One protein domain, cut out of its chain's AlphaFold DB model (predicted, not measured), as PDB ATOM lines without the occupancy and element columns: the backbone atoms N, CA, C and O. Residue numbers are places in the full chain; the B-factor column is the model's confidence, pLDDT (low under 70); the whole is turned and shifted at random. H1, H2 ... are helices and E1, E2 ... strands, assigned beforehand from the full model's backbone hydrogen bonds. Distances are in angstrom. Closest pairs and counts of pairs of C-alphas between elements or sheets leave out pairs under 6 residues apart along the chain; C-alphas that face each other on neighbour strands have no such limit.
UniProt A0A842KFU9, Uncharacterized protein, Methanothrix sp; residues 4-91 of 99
ATOM      1  N   LYS A   4     -31.052 -14.058  22.321       55.81
ATOM      2  CA  LYS A   4     -31.700 -14.677  21.159       55.81
ATOM      3  C   LYS A   4     -33.111 -15.097  21.592       55.81
ATOM      4  O   LYS A   4     -33.235 -15.935  22.482       55.81
ATOM      5  N   ARG A   5     -34.139 -14.469  21.019       59.59
ATOM      6  CA  ARG A   5     -35.546 -14.858  21.186       59.59
ATOM      7  C   ARG A   5     -35.866 -15.924  20.144       59.59
ATOM      8  O   ARG A   5     -35.545 -15.729  18.973       59.59
ATOM      9  N   TYR A   6     -36.463 -17.032  20.563       67.38
ATOM     10  CA  TYR A   6     -36.915 -18.090  19.656       67.38
ATOM     11  C   TYR A   6     -38.442 -18.129  19.648       67.38
ATOM     12  O   TYR A   6     -39.068 -17.787  20.648       67.38
ATOM     13  N   ILE A   7     -39.035 -18.539  18.526       69.06
ATOM     14  CA  ILE A   7     -40.485 -18.719  18.399       69.06
ATOM     15  C   ILE A   7     -40.768 -20.215  18.323       69.06
ATOM     16  O   ILE A   7     -40.155 -20.935  17.534       69.06
ATOM     17  N   CYS A   8     -41.696 -20.688  19.147       70.94
ATOM     18  CA  CYS A   8     -42.163 -22.063  19.107       70.94
ATOM     19  C   CYS A   8     -43.000 -22.294  17.843       70.94
ATOM     20  O   CYS A   8     -44.104 -21.765  17.733       70.94
ATOM     21  N   GLY A   9     -42.531 -23.137  16.919       63.03
ATOM     22  CA  GLY A   9     -43.293 -23.479  15.707       63.03
ATOM     23  C   GLY A   9     -44.620 -24.203  15.987       63.03
ATOM     24  O   GLY A   9     -45.525 -24.208  15.157       63.03
ATOM     25  N   CYS A  10     -44.783 -24.773  17.185       68.06
ATOM     26  CA  CYS A  10     -46.020 -25.445  17.578       68.06
ATOM     27  C   CYS A  10     -47.127 -24.489  18.033       68.06
ATOM     28  O   CYS A  10     -48.288 -24.824  17.842       68.06
ATOM     29  N   CYS A  11     -46.813 -23.372  18.695       65.00
ATOM     30  CA  CYS A  11     -47.832 -22.515  19.325       65.00
ATOM     31  C   CYS A  11     -47.591 -21.008  19.165       65.00
ATOM     32  O   CYS A  11     -48.365 -20.215  19.694       65.00
ATOM     33  N   GLY A  12     -46.529 -20.597  18.471       65.12
ATOM     34  CA  GLY A  12     -46.183 -19.190  18.256       65.12
ATOM     35  C   GLY A  12     -45.667 -18.462  19.501       65.12
ATOM     36  O   GLY A  12     -45.394 -17.267  19.427       65.12
ATOM     37  N   ALA A  13     -45.527 -19.167  20.627       69.50
ATOM     38  CA  ALA A  13     -45.013 -18.634  21.884       69.50
ATOM     39  C   ALA A  13     -43.536 -18.231  21.777       69.50
ATOM     40  O   ALA A  13     -42.762 -18.854  21.039       69.50
ATOM     41  N   GLU A  14     -43.129 -17.232  22.556       69.69
ATOM     42  CA  GLU A  14     -41.717 -16.893  22.709       69.69
ATOM     43  C   GLU A  14     -41.025 -17.890  23.640       69.69
ATOM     44  O   GLU A  14     -41.567 -18.352  24.645       69.69
ATOM     45  N   ILE A  15     -39.779 -18.193  23.311       67.44
ATOM     46  CA  ILE A  15     -38.880 -19.007  24.114       67.44
ATOM     47  C   ILE A  15     -37.696 -18.109  24.491       67.44
ATOM     48  O   ILE A  15     -36.883 -17.733  23.640       67.44
ATOM     49  N   ASP A  16     -37.603 -17.755  25.777       62.62
ATOM     50  CA  ASP A  16     -36.471 -17.009  26.336       62.62
ATOM     51  C   ASP A  16     -35.459 -17.969  26.976       62.62
ATOM     52  O   ASP A  16     -35.628 -18.463  28.094       62.62
ATOM     53  N   VAL A  17     -34.362 -18.200  26.257       57.69
ATOM     54  CA  VAL A  17     -33.277 -19.104  26.667       57.69
ATOM     55  C   VAL A  17     -32.419 -18.513  27.804       57.69
ATOM     56  O   VAL A  17     -31.673 -19.238  28.452       57.69
ATOM     57  N   LYS A  18     -32.504 -17.204  28.105       53.62
ATOM     58  CA  LYS A  18     -31.711 -16.578  29.187       53.62
ATOM     59  C   LYS A  18     -32.356 -16.687  30.570       53.62
ATOM     60  O   LYS A  18     -31.639 -16.629  31.571       53.62
ATOM     61  N   ARG A  19     -33.684 -16.833  30.658       50.28
ATOM     62  CA  ARG A  19     -34.397 -17.038  31.937       50.28
ATOM     63  C   ARG A  19     -34.285 -18.468  32.468       50.28
ATOM     64  O   ARG A  19     -34.469 -18.695  33.661       50.28
ATOM     65  N   THR A  20     -33.902 -19.420  31.627       47.19
ATOM     66  CA  THR A  20     -33.645 -20.813  32.001       47.19
ATOM     67  C   THR A  20     -32.208 -20.969  32.519       47.19
ATOM     68  O   THR A  20     -31.307 -21.412  31.819       47.19
ATOM     69  N   LYS A  21     -31.960 -20.609  33.789       44.72
ATOM     70  CA  LYS A  21     -30.627 -20.745  34.431       44.72
ATOM     71  C   LYS A  21     -30.114 -22.190  34.561       44.72
ATOM     72  O   LYS A  21     -28.949 -22.390  34.889       44.72
ATOM     73  N   LYS A  22     -30.957 -23.189  34.310       43.44
ATOM     74  CA  LYS A  22     -30.586 -24.599  34.183       43.44
ATOM     75  C   LYS A  22     -31.464 -25.204  33.098       43.44
ATOM     76  O   LYS A  22     -32.580 -25.628  33.378       43.44
ATOM     77  N   VAL A  23     -30.986 -25.206  31.859       46.78
ATOM     78  CA  VAL A  23     -31.536 -26.124  30.863       46.78
ATOM     79  C   VAL A  23     -31.026 -27.499  31.275       46.78
ATOM     80  O   VAL A  23     -29.919 -27.896  30.921       46.78
ATOM     81  N   ASP A  24     -31.783 -28.183  32.128       44.22
ATOM     82  CA  ASP A  24     -31.550 -29.594  32.396       44.22
ATOM     83  C   ASP A  24     -31.983 -30.349  31.133       44.22
ATOM     84  O   ASP A  24     -33.135 -30.756  30.964       44.22
ATOM     85  N   LEU A  25     -31.059 -30.443  30.173       49.00
ATOM     86  CA  LEU A  25     -31.253 -31.157  28.909       49.00
ATOM     87  C   LEU A  25     -31.574 -32.647  29.141       49.00
ATOM     88  O   LEU A  25     -32.013 -33.311  28.210       49.00
ATOM     89  N   GLY A  26     -31.432 -33.154  30.377       44.06
ATOM     90  CA  GLY A  26     -31.912 -34.472  30.795       44.06
ATOM     91  C   GLY A  26     -33.440 -34.596  30.888       44.06
ATOM     92  O   GLY A  26     -33.951 -35.713  30.878       44.06
ATOM     93  N   LYS A  27     -34.185 -33.476  30.942       41.97
ATOM     94  CA  LYS A  27     -35.663 -33.435  30.843       41.97
ATOM     95  C   LYS A  27     -36.198 -32.534  29.721       41.97
ATOM     96  O   LYS A  27     -37.387 -32.577  29.431       41.97
ATOM     97  N   GLY A  28     -35.324 -31.775  29.058       42.94
ATOM     98  CA  GLY A  28     -35.404 -31.502  27.617       42.94
ATOM     99  C   GLY A  28     -36.497 -30.567  27.085       42.94
ATOM    100  O   GLY A  28     -36.653 -30.516  25.869       42.94
ATOM    101  N   TRP A  29     -37.231 -29.817  27.911       50.97
ATOM    102  CA  TRP A  29     -38.258 -28.892  27.403       50.97
ATOM    103  C   TRP A  29     -38.097 -27.481  27.971       50.97
ATOM    104  O   TRP A  29     -38.052 -27.285  29.183       50.97
ATOM    105  N   VAL A  30     -37.999 -26.492  27.075       57.00
ATOM    106  CA  VAL A  30     -38.062 -25.068  27.426       57.00
ATOM    107  C   VAL A  30     -39.531 -24.649  27.411       57.00
ATOM    108  O   VAL A  30     -40.238 -24.922  26.441       57.00
ATOM    109  N   GLU A  31     -40.006 -24.022  28.489       59.34
ATOM    110  CA  GLU A  31     -41.407 -23.601  28.604       59.34
ATOM    111  C   GLU A  31     -41.762 -22.534  27.557       59.34
ATOM    112  O   GLU A  31     -41.020 -21.576  27.333       59.34
ATOM    113  N   CYS A  32     -42.918 -22.710  26.914       64.19
ATOM    114  CA  CYS A  32     -43.495 -21.733  25.997       64.19
ATOM    115  C   CYS A  32     -44.035 -20.550  26.806       64.19
ATOM    116  O   CYS A  32     -44.980 -20.726  27.580       64.19
ATOM    117  N   LEU A  33     -43.462 -19.362  26.620       65.00
ATOM    118  CA  LEU A  33     -43.918 -18.138  27.271       65.00
ATOM    119  C   LEU A  33     -44.850 -17.354  26.339       65.00
ATOM    120  O   LEU A  33     -44.616 -17.318  25.127       65.00
ATOM    121  N   PRO A  34     -45.875 -16.668  26.876       59.28
ATOM    122  CA  PRO A  34     -46.616 -15.716  26.070       59.28
ATOM    123  C   PRO A  34     -45.613 -14.671  25.530       59.28
ATOM    124  O   PRO A  34     -44.840 -14.111  26.310       59.28
ATOM    125  N   PRO A  35     -45.570 -14.443  24.209       56.72
ATOM    126  CA  PRO A  35     -44.721 -13.477  23.561       56.72
ATOM    127  C   PRO A  35     -45.075 -12.069  24.017       56.72
ATOM    128  O   PRO A  35     -46.203 -11.748  24.413       56.72
ATOM    129  N   ALA A  36     -44.055 -11.227  23.995       54.59
ATOM    130  CA  ALA A  36     -44.123  -9.886  24.521       54.59
ATOM    131  C   ALA A  36     -44.664  -8.935  23.444       54.59
ATOM    132  O   ALA A  36     -43.944  -8.486  22.556       54.59
ATOM    133  N   GLY A  37     -45.940  -8.562  23.554       57.34
ATOM    134  CA  GLY A  37     -46.518  -7.467  22.773       57.34
ATOM    135  C   GLY A  37     -46.882  -7.829  21.328       57.34
ATOM    136  O   GLY A  37     -47.628  -8.773  21.092       57.34
ATOM    137  N   ARG A  38     -46.435  -7.002  20.368       49.31
ATOM    138  CA  ARG A  38     -46.924  -6.964  18.971       49.31
ATOM    139  C   ARG A  38     -46.195  -7.933  18.016       49.31
ATOM    140  O   ARG A  38     -46.570  -8.013  16.854       49.31
ATOM    141  N   ASP A  39     -45.206  -8.682  18.509       55.06
ATOM    142  CA  ASP A  39     -44.433  -9.682  17.741       55.06
ATOM    143  C   ASP A  39     -45.128 -11.059  17.671       55.06
ATOM    144  O   ASP A  39     -44.594 -12.031  17.130       55.06
ATOM    145  N   TRP A  40     -46.332 -11.149  18.237       62.56
ATOM    146  CA  TRP A  40     -47.141 -12.356  18.275       62.56
ATOM    147  C   TRP A  40     -47.593 -12.741  16.848       62.56
ATOM    148  O   TRP A  40     -48.372 -12.030  16.216       62.56
ATOM    149  N   ARG A  41     -47.117 -13.889  16.340       65.19
ATOM    150  CA  ARG A  41     -47.392 -14.393  14.975       65.19
ATOM    151  C   ARG A  41     -48.672 -15.225  14.826       65.19
ATOM    152  O   ARG A  41     -48.863 -15.840  13.780       65.19
ATOM    153  N   ALA A  42     -49.525 -15.341  15.845       69.75
ATOM    154  CA  ALA A  42     -50.771 -16.089  15.648       69.75
ATOM    155  C   ALA A  42     -51.791 -15.289  14.845       69.75
ATOM    156  O   ALA A  42     -51.711 -14.061  14.767       69.75
ATOM    157  N   PRO A  43     -52.815 -15.983  14.337       75.69
ATOM    158  CA  PRO A  43     -53.983 -15.310  13.818       75.69
ATOM    159  C   PRO A  43     -54.704 -14.480  14.883       75.69
ATOM    160  O   PRO A  43     -54.941 -14.924  16.007       75.69
ATOM    161  N   THR A  44     -55.136 -13.297  14.468       76.19
ATOM    162  CA  THR A  44     -56.019 -12.386  15.196       76.19
ATOM    163  C   THR A  44     -57.401 -13.006  15.411       76.19
ATOM    164  O   THR A  44     -58.051 -12.766  16.429       76.19
ATOM    165  N   ALA A  45     -57.861 -13.823  14.458       79.44
ATOM    166  CA  ALA A  45     -59.160 -14.479  14.523       79.44
ATOM    167  C   ALA A  45     -59.235 -15.748  13.659       79.44
ATOM    168  O   ALA A  45     -58.412 -15.990  12.780       79.44
ATOM    169  N   LYS A  46     -60.280 -16.542  13.907       88.31
ATOM    170  CA  LYS A  46     -60.723 -17.676  13.088       88.31
ATOM    171  C   LYS A  46     -62.102 -17.333  12.527       88.31
ATOM    172  O   LYS A  46     -62.961 -16.899  13.295       88.31
ATOM    173  N   LYS A  47     -62.328 -17.556  11.232       87.38
ATOM    174  CA  LYS A  47     -63.618 -17.328  10.571       87.38
ATOM    175  C   LYS A  47     -63.962 -18.491   9.650       87.38
ATOM    176  O   LYS A  47     -63.128 -18.925   8.869       87.38
ATOM    177  N   GLU A  48     -65.192 -18.968   9.738       91.12
ATOM    178  CA  GLU A  48     -65.764 -19.880   8.751       91.12
ATOM    179  C   GLU A  48     -66.495 -19.046   7.695       91.12
ATOM    180  O   GLU A  48     -67.238 -18.120   8.044       91.12
ATOM    181  N   LEU A  49     -66.217 -19.298   6.417       87.69
ATOM    182  CA  LEU A  49     -66.892 -18.627   5.307       87.69
ATOM    183  C   LEU A  49     -68.020 -19.503   4.747       87.69
ATOM    184  O   LEU A  49     -68.156 -20.677   5.077       87.69
ATOM    185  N   SER A  50     -68.851 -18.915   3.884       85.94
ATOM    186  CA  SER A  50     -70.008 -19.578   3.266       85.94
ATOM    187  C   SER A  50     -69.649 -20.754   2.352       85.94
ATOM    188  O   SER A  50     -70.532 -21.497   1.944       85.94
ATOM    189  N   ASP A  51     -68.370 -20.907   2.011       88.31
ATOM    190  CA  ASP A  51     -67.826 -22.056   1.286       88.31
ATOM    191  C   ASP A  51     -67.583 -23.279   2.197       88.31
ATOM    192  O   ASP A  51     -67.132 -24.315   1.715       88.31
ATOM    193  N   GLY A  52     -67.864 -23.164   3.503       87.25
ATOM    194  CA  GLY A  52     -67.645 -24.208   4.506       87.25
ATOM    195  C   GLY A  52     -66.186 -24.349   4.949       87.25
ATOM    196  O   GLY A  52     -65.872 -25.236   5.741       87.25
ATOM    197  N   ASN A  53     -65.283 -23.493   4.459       90.00
ATOM    198  CA  ASN A  53     -63.874 -23.538   4.826       90.00
ATOM    199  C   ASN A  53     -63.576 -22.608   6.006       90.00
ATOM    200  O   ASN A  53     -64.136 -21.517   6.158       90.00
ATOM    201  N   VAL A  54     -62.625 -23.040   6.836       91.19
ATOM    202  CA  VAL A  54     -62.102 -22.254   7.953       91.19
ATOM    203  C   VAL A  54     -60.873 -21.476   7.499       91.19
ATOM    204  O   VAL A  54     -59.903 -22.058   7.015       91.19
ATOM    205  N   TYR A  55     -60.899 -20.171   7.740       92.12
ATOM    206  CA  TYR A  55     -59.807 -19.248   7.477       92.12
ATOM    207  C   TYR A  55     -59.296 -18.621   8.772       92.12
ATOM    208  O   TYR A  55     -60.039 -18.382   9.733       92.12
ATOM    209  N   TYR A  56     -58.005 -18.326   8.774       90.81
ATOM    210  CA  TYR A  56     -57.284 -17.683   9.859       90.81
ATOM    211  C   TYR A  56     -56.901 -16.273   9.429       90.81
ATOM    212  O   TYR A  56     -56.362 -16.078   8.342       90.81
ATOM    213  N   ILE A  57     -57.222 -15.296  10.273       88.38
ATOM    214  CA  ILE A  57     -57.014 -13.877   9.988       88.38
ATOM    215  C   ILE A  57     -55.664 -13.459  10.562       88.38
ATOM    216  O   ILE A  57     -55.483 -13.560  11.773       88.38
ATOM    217  N   ASP A  58     -54.733 -12.991   9.736       84.94
ATOM    218  CA  ASP A  58     -53.446 -12.479  10.222       84.94
ATOM    219  C   ASP A  58     -53.567 -11.074  10.857       84.94
ATOM    220  O   ASP A  58     -54.657 -10.512  11.015       84.94
ATOM    221  N   VAL A  59     -52.441 -10.496  11.277       78.19
ATOM    222  CA  VAL A  59     -52.391  -9.152  11.887       78.19
ATOM    223  C   VAL A  59     -52.674  -8.011  10.898       78.19
ATOM    224  O   VAL A  59     -52.906  -6.880  11.320       78.19
ATOM    225  N   LEU A  60     -52.659  -8.295   9.594       83.12
ATOM    226  CA  LEU A  60     -52.959  -7.364   8.506       83.12
ATOM    227  C   LEU A  60     -54.375  -7.570   7.935       83.12
ATOM    228  O   LEU A  60     -54.737  -6.916   6.961       83.12
ATOM    229  N   ASN A  61     -55.189  -8.423   8.568       82.62
ATOM    230  CA  ASN A  61     -56.529  -8.827   8.135       82.62
ATOM    231  C   ASN A  61     -56.590  -9.661   6.843       82.62
ATOM    232  O   ASN A  61     -57.667  -9.774   6.251       82.62
ATOM    233  N   ASN A  62     -55.495 -10.297   6.420       87.56
ATOM    234  CA  ASN A  62     -55.559 -11.270   5.329       87.56
ATOM    235  C   ASN A  62     -56.107 -12.607   5.834       87.56
ATOM    236  O   ASN A  62     -55.888 -12.991   6.986       87.56
ATOM    237  N   LEU A  63     -56.815 -13.312   4.955       91.50
ATOM    238  CA  LEU A  63     -57.386 -14.627   5.220       91.50
ATOM    239  C   LEU A  63     -56.482 -15.703   4.636       91.50
ATOM    240  O   LEU A  63     -56.239 -15.699   3.435       91.50
ATOM    241  N   HIS A  64     -56.074 -16.650   5.473       90.81
ATOM    242  CA  HIS A  64     -55.245 -17.780   5.063       90.81
ATOM    243  C   HIS A  64     -55.909 -19.093   5.454       90.81
ATOM    244  O   HIS A  64     -56.549 -19.186   6.510       90.81
ATOM    245  N   LYS A  65     -55.721 -20.134   4.645       92.31
ATOM    246  CA  LYS A  65     -56.008 -21.506   5.093       92.31
ATOM    247  C   LYS A  65     -54.959 -21.957   6.111       92.31
ATOM    248  O   LYS A  65     -53.927 -21.311   6.278       92.31
ATOM    249  N   ARG A  66     -55.219 -23.054   6.831       89.81
ATOM    250  CA  ARG A  66     -54.307 -23.545   7.880       89.81
ATOM    251  C   ARG A  66     -52.899 -23.773   7.332       89.81
ATOM    252  O   ARG A  66     -51.931 -23.338   7.945       89.81
ATOM    253  N   GLU A  67     -52.811 -24.471   6.207       90.25
ATOM    254  CA  GLU A  67     -51.562 -24.891   5.579       90.25
ATOM    255  C   GLU A  67     -50.764 -23.672   5.110       90.25
ATOM    256  O   GLU A  67     -49.604 -23.517   5.475       90.25
ATOM    257  N   GLU A  68     -51.432 -22.747   4.422       89.62
ATOM    258  CA  GLU A  68     -50.864 -21.471   3.977       89.62
ATOM    259  C   GLU A  68     -50.347 -20.633   5.156       89.62
ATOM    260  O   GLU A  68     -49.245 -20.090   5.114       89.62
ATOM    261  N   PHE A  69     -51.096 -20.586   6.263       88.06
ATOM    262  CA  PHE A  69     -50.659 -19.886   7.469       88.06
ATOM    263  C   PHE A  69     -49.379 -20.515   8.052       88.06
ATOM    264  O   PHE A  69     -48.457 -19.804   8.460       88.06
ATOM    265  N   ILE A  70     -49.295 -21.848   8.081       86.81
ATOM    266  CA  ILE A  70     -48.106 -22.564   8.563       86.81
ATOM    267  C   ILE A  70     -46.907 -22.283   7.656       86.81
ATOM    268  O   ILE A  70     -45.819 -22.025   8.169       86.81
ATOM    269  N   GLU A  71     -47.093 -22.293   6.339       87.00
ATOM    270  CA  GLU A  71     -46.029 -22.013   5.370       87.00
ATOM    271  C   GLU A  71     -45.494 -20.581   5.496       87.00
ATOM    272  O   GLU A  71     -44.280 -20.375   5.523       87.00
ATOM    273  N   LEU A  72     -46.382 -19.593   5.633       84.56
ATOM    274  CA  LEU A  72     -46.006 -18.180   5.702       84.56
ATOM    275  C   LEU A  72     -45.376 -17.792   7.044       84.56
ATOM    276  O   LEU A  72     -44.409 -17.028   7.090       84.56
ATOM    277  N   PHE A  73     -45.930 -18.291   8.150       79.62
ATOM    278  CA  PHE A  73     -45.587 -17.800   9.486       79.62
ATOM    279  C   PHE A  73     -44.774 -18.797  10.319       79.62
ATOM    280  O   PHE A  73     -44.174 -18.396  11.326       79.62
ATOM    281  N   GLY A  74     -44.712 -20.066   9.898       77.25
ATOM    282  CA  GLY A  74     -44.033 -21.152  10.609       77.25
ATOM    283  C   GLY A  74     -44.738 -21.562  11.903       77.25
ATOM    284  O   GLY A  74     -44.092 -22.102  12.801       77.25
ATOM    285  N   VAL A  75     -46.029 -21.242  12.038       78.56
ATOM    286  CA  VAL A  75     -46.819 -21.428  13.262       78.56
ATOM    287  C   VAL A  75     -48.146 -22.091  12.928       78.56
ATOM    288  O   VAL A  75     -48.847 -21.657  12.020       78.56
ATOM    289  N   ASP A  76     -48.521 -23.101  13.713       85.25
ATOM    290  CA  ASP A  76     -49.861 -23.687  13.651       85.25
ATOM    291  C   ASP A  76     -50.911 -22.719  14.242       85.25
ATOM    292  O   ASP A  76     -50.897 -22.454  15.455       85.25
ATOM    293  N   PRO A  77     -51.841 -22.196  13.420       84.69
ATOM    294  CA  PRO A  77     -52.779 -21.170  13.855       84.69
ATOM    295  C   PRO A  77     -53.805 -21.675  14.882       84.69
ATOM    296  O   PRO A  77     -54.218 -20.910  15.756       84.69
ATOM    297  N   GLU A  78     -54.200 -22.954  14.848       85.94
ATOM    298  CA  GLU A  78     -55.148 -23.504  15.828       85.94
ATOM    299  C   GLU A  78     -54.524 -23.604  17.209       85.94
ATOM    300  O   GLU A  78     -55.121 -23.203  18.214       85.94
ATOM    301  N   ARG A  79     -53.303 -24.140  17.260       82.19
ATOM    302  CA  ARG A  79     -52.562 -24.290  18.512       82.19
ATOM    303  C   ARG A  79     -52.253 -22.935  19.126       82.19
ATOM    304  O   ARG A  79     -52.359 -22.781  20.342       82.19
ATOM    305  N   ALA A  80     -51.933 -21.951  18.293       80.06
ATOM    306  CA  ALA A  80     -51.673 -20.599  18.746       80.06
ATOM    307  C   ALA A  80     -52.935 -19.921  19.322       80.06
ATOM    308  O   ALA A  80     -52.878 -19.372  20.421       80.06
ATOM    309  N   ILE A  81     -54.105 -20.043  18.671       79.00
ATOM    310  CA  ILE A  81     -55.388 -19.562  19.231       79.00
ATOM    311  C   ILE A  81     -55.716 -20.260  20.551       79.00
ATOM    312  O   ILE A  81     -56.136 -19.605  21.508       79.00
ATOM    313  N   LYS A  82     -55.541 -21.584  20.615       80.50
ATOM    314  CA  LYS A  82     -55.788 -22.360  21.833       80.50
ATOM    315  C   LYS A  82     -54.915 -21.858  22.984       80.50
ATOM    316  O   LYS A  82     -55.444 -21.523  24.041       80.50
ATOM    317  N   TYR A  83     -53.615 -21.705  22.742       76.81
ATOM    318  CA  TYR A  83     -52.681 -21.189  23.735       76.81
ATOM    319  C   TYR A  83     -53.060 -19.771  24.194       76.81
ATOM    320  O   TYR A  83     -53.095 -19.517  25.398       76.81
ATOM    321  N   MET A  84     -53.421 -18.862  23.275       72.94
ATOM    322  CA  MET A  84     -53.883 -17.508  23.627       72.94
ATOM    323  C   MET A  84     -55.128 -17.525  24.518       72.94
ATOM    324  O   MET A  84     -55.215 -16.763  25.482       72.94
ATOM    325  N   ARG A  85     -56.103 -18.389  24.222       73.19
ATOM    326  CA  ARG A  85     -57.314 -18.520  25.045       73.19
ATOM    327  C   ARG A  85     -56.986 -19.008  26.454       73.19
ATOM    328  O   ARG A  85     -57.536 -18.485  27.418       73.19
ATOM    329  N   GLU A  86     -56.073 -19.967  26.562       73.06
ATOM    330  CA  GLU A  86     -55.661 -20.568  27.832       73.06
ATOM    331  C   GLU A  86     -54.789 -19.631  28.687       73.06
ATOM    332  O   GLU A  86     -54.903 -19.639  29.910       73.06
ATOM    333  N   HIS A  87     -53.951 -18.794  28.068       65.81
ATOM    334  CA  HIS A  87     -52.904 -18.055  28.790       65.81
ATOM    335  C   HIS A  87     -53.085 -16.533  28.790       65.81
ATOM    336  O   HIS A  87     -52.642 -15.872  29.725       65.81
ATOM    337  N   ILE A  88     -53.744 -15.961  27.779       63.66
ATOM    338  CA  ILE A  88     -53.909 -14.507  27.637       63.66
ATOM    339  C   ILE A  88     -55.339 -14.097  27.985       63.66
ATOM    340  O   ILE A  88     -55.526 -13.257  28.863       63.66
ATOM    341  N   MET A  89     -56.364 -14.725  27.396       52.81
ATOM    342  CA  MET A  89     -57.761 -14.327  27.652       52.81
ATOM    343  C   MET A  89     -58.242 -14.631  29.081       52.81
ATOM    344  O   MET A  89     -59.116 -13.934  29.593       52.81
ATOM    345  N   LEU A  90     -57.661 -15.627  29.760       43.97
ATOM    346  CA  LEU A  90     -57.973 -15.926  31.164       43.97
ATOM    347  C   LEU A  90     -57.330 -14.951  32.165       43.97
ATOM    348  O   LEU A  90     -57.837 -14.821  33.280       43.97
ATOM    349  N   SER A  91     -56.279 -14.216  31.782       41.78
ATOM    350  CA  SER A  91     -55.727 -13.150  32.633       41.78
ATOM    351  C   SER A  91     -56.660 -11.937  32.751       41.78
ATOM    352  O   SER A  91     -56.641 -11.259  33.773       41.78
TER     353      SER A  91
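Overview. This is residues 4 to 91 of the 99 residues of an uncharacterized protein of Methanothrix sp (UniProt A0A842KFU9). With little regular structure, hairpins E3-E4 and E1-E2 lie toward opposite ends of an elongated model, H2 between them in a corner with H1; residues 21 to 29 stick out. The printed part has 88 residues with four named strands, then two named helices, 35 residues in these, class mixed. It is only just loose, close to compact: radius of gyration of the C-alphas 14.6 A, spans 50 by 28 by 21 A.

Along the chain. E3 is residues 45 to 48, E4 54 to 57, E2 14 to 16, H1 66 to 73. E1, residues 5 to 7, begins at C-alpha 5 (-35.546, -14.858, 21.186). H2, residues 77 to 89, ends at C-alpha 89 (-57.761, -14.327, 27.652).

Arrangement. E3 and E4 are antiparallel, N 47 and O 55 2.9 A apart. H2 touches H1 with residues 77 to 78 alone, about perpendicular at 76 degrees. H1 has every O i to N i+4 pair within hydrogen-bond range, H2 8 of 9.

Size, cuts and confidence. The link E2 to E3 is long. pLDDT is under 70 in 43 residues.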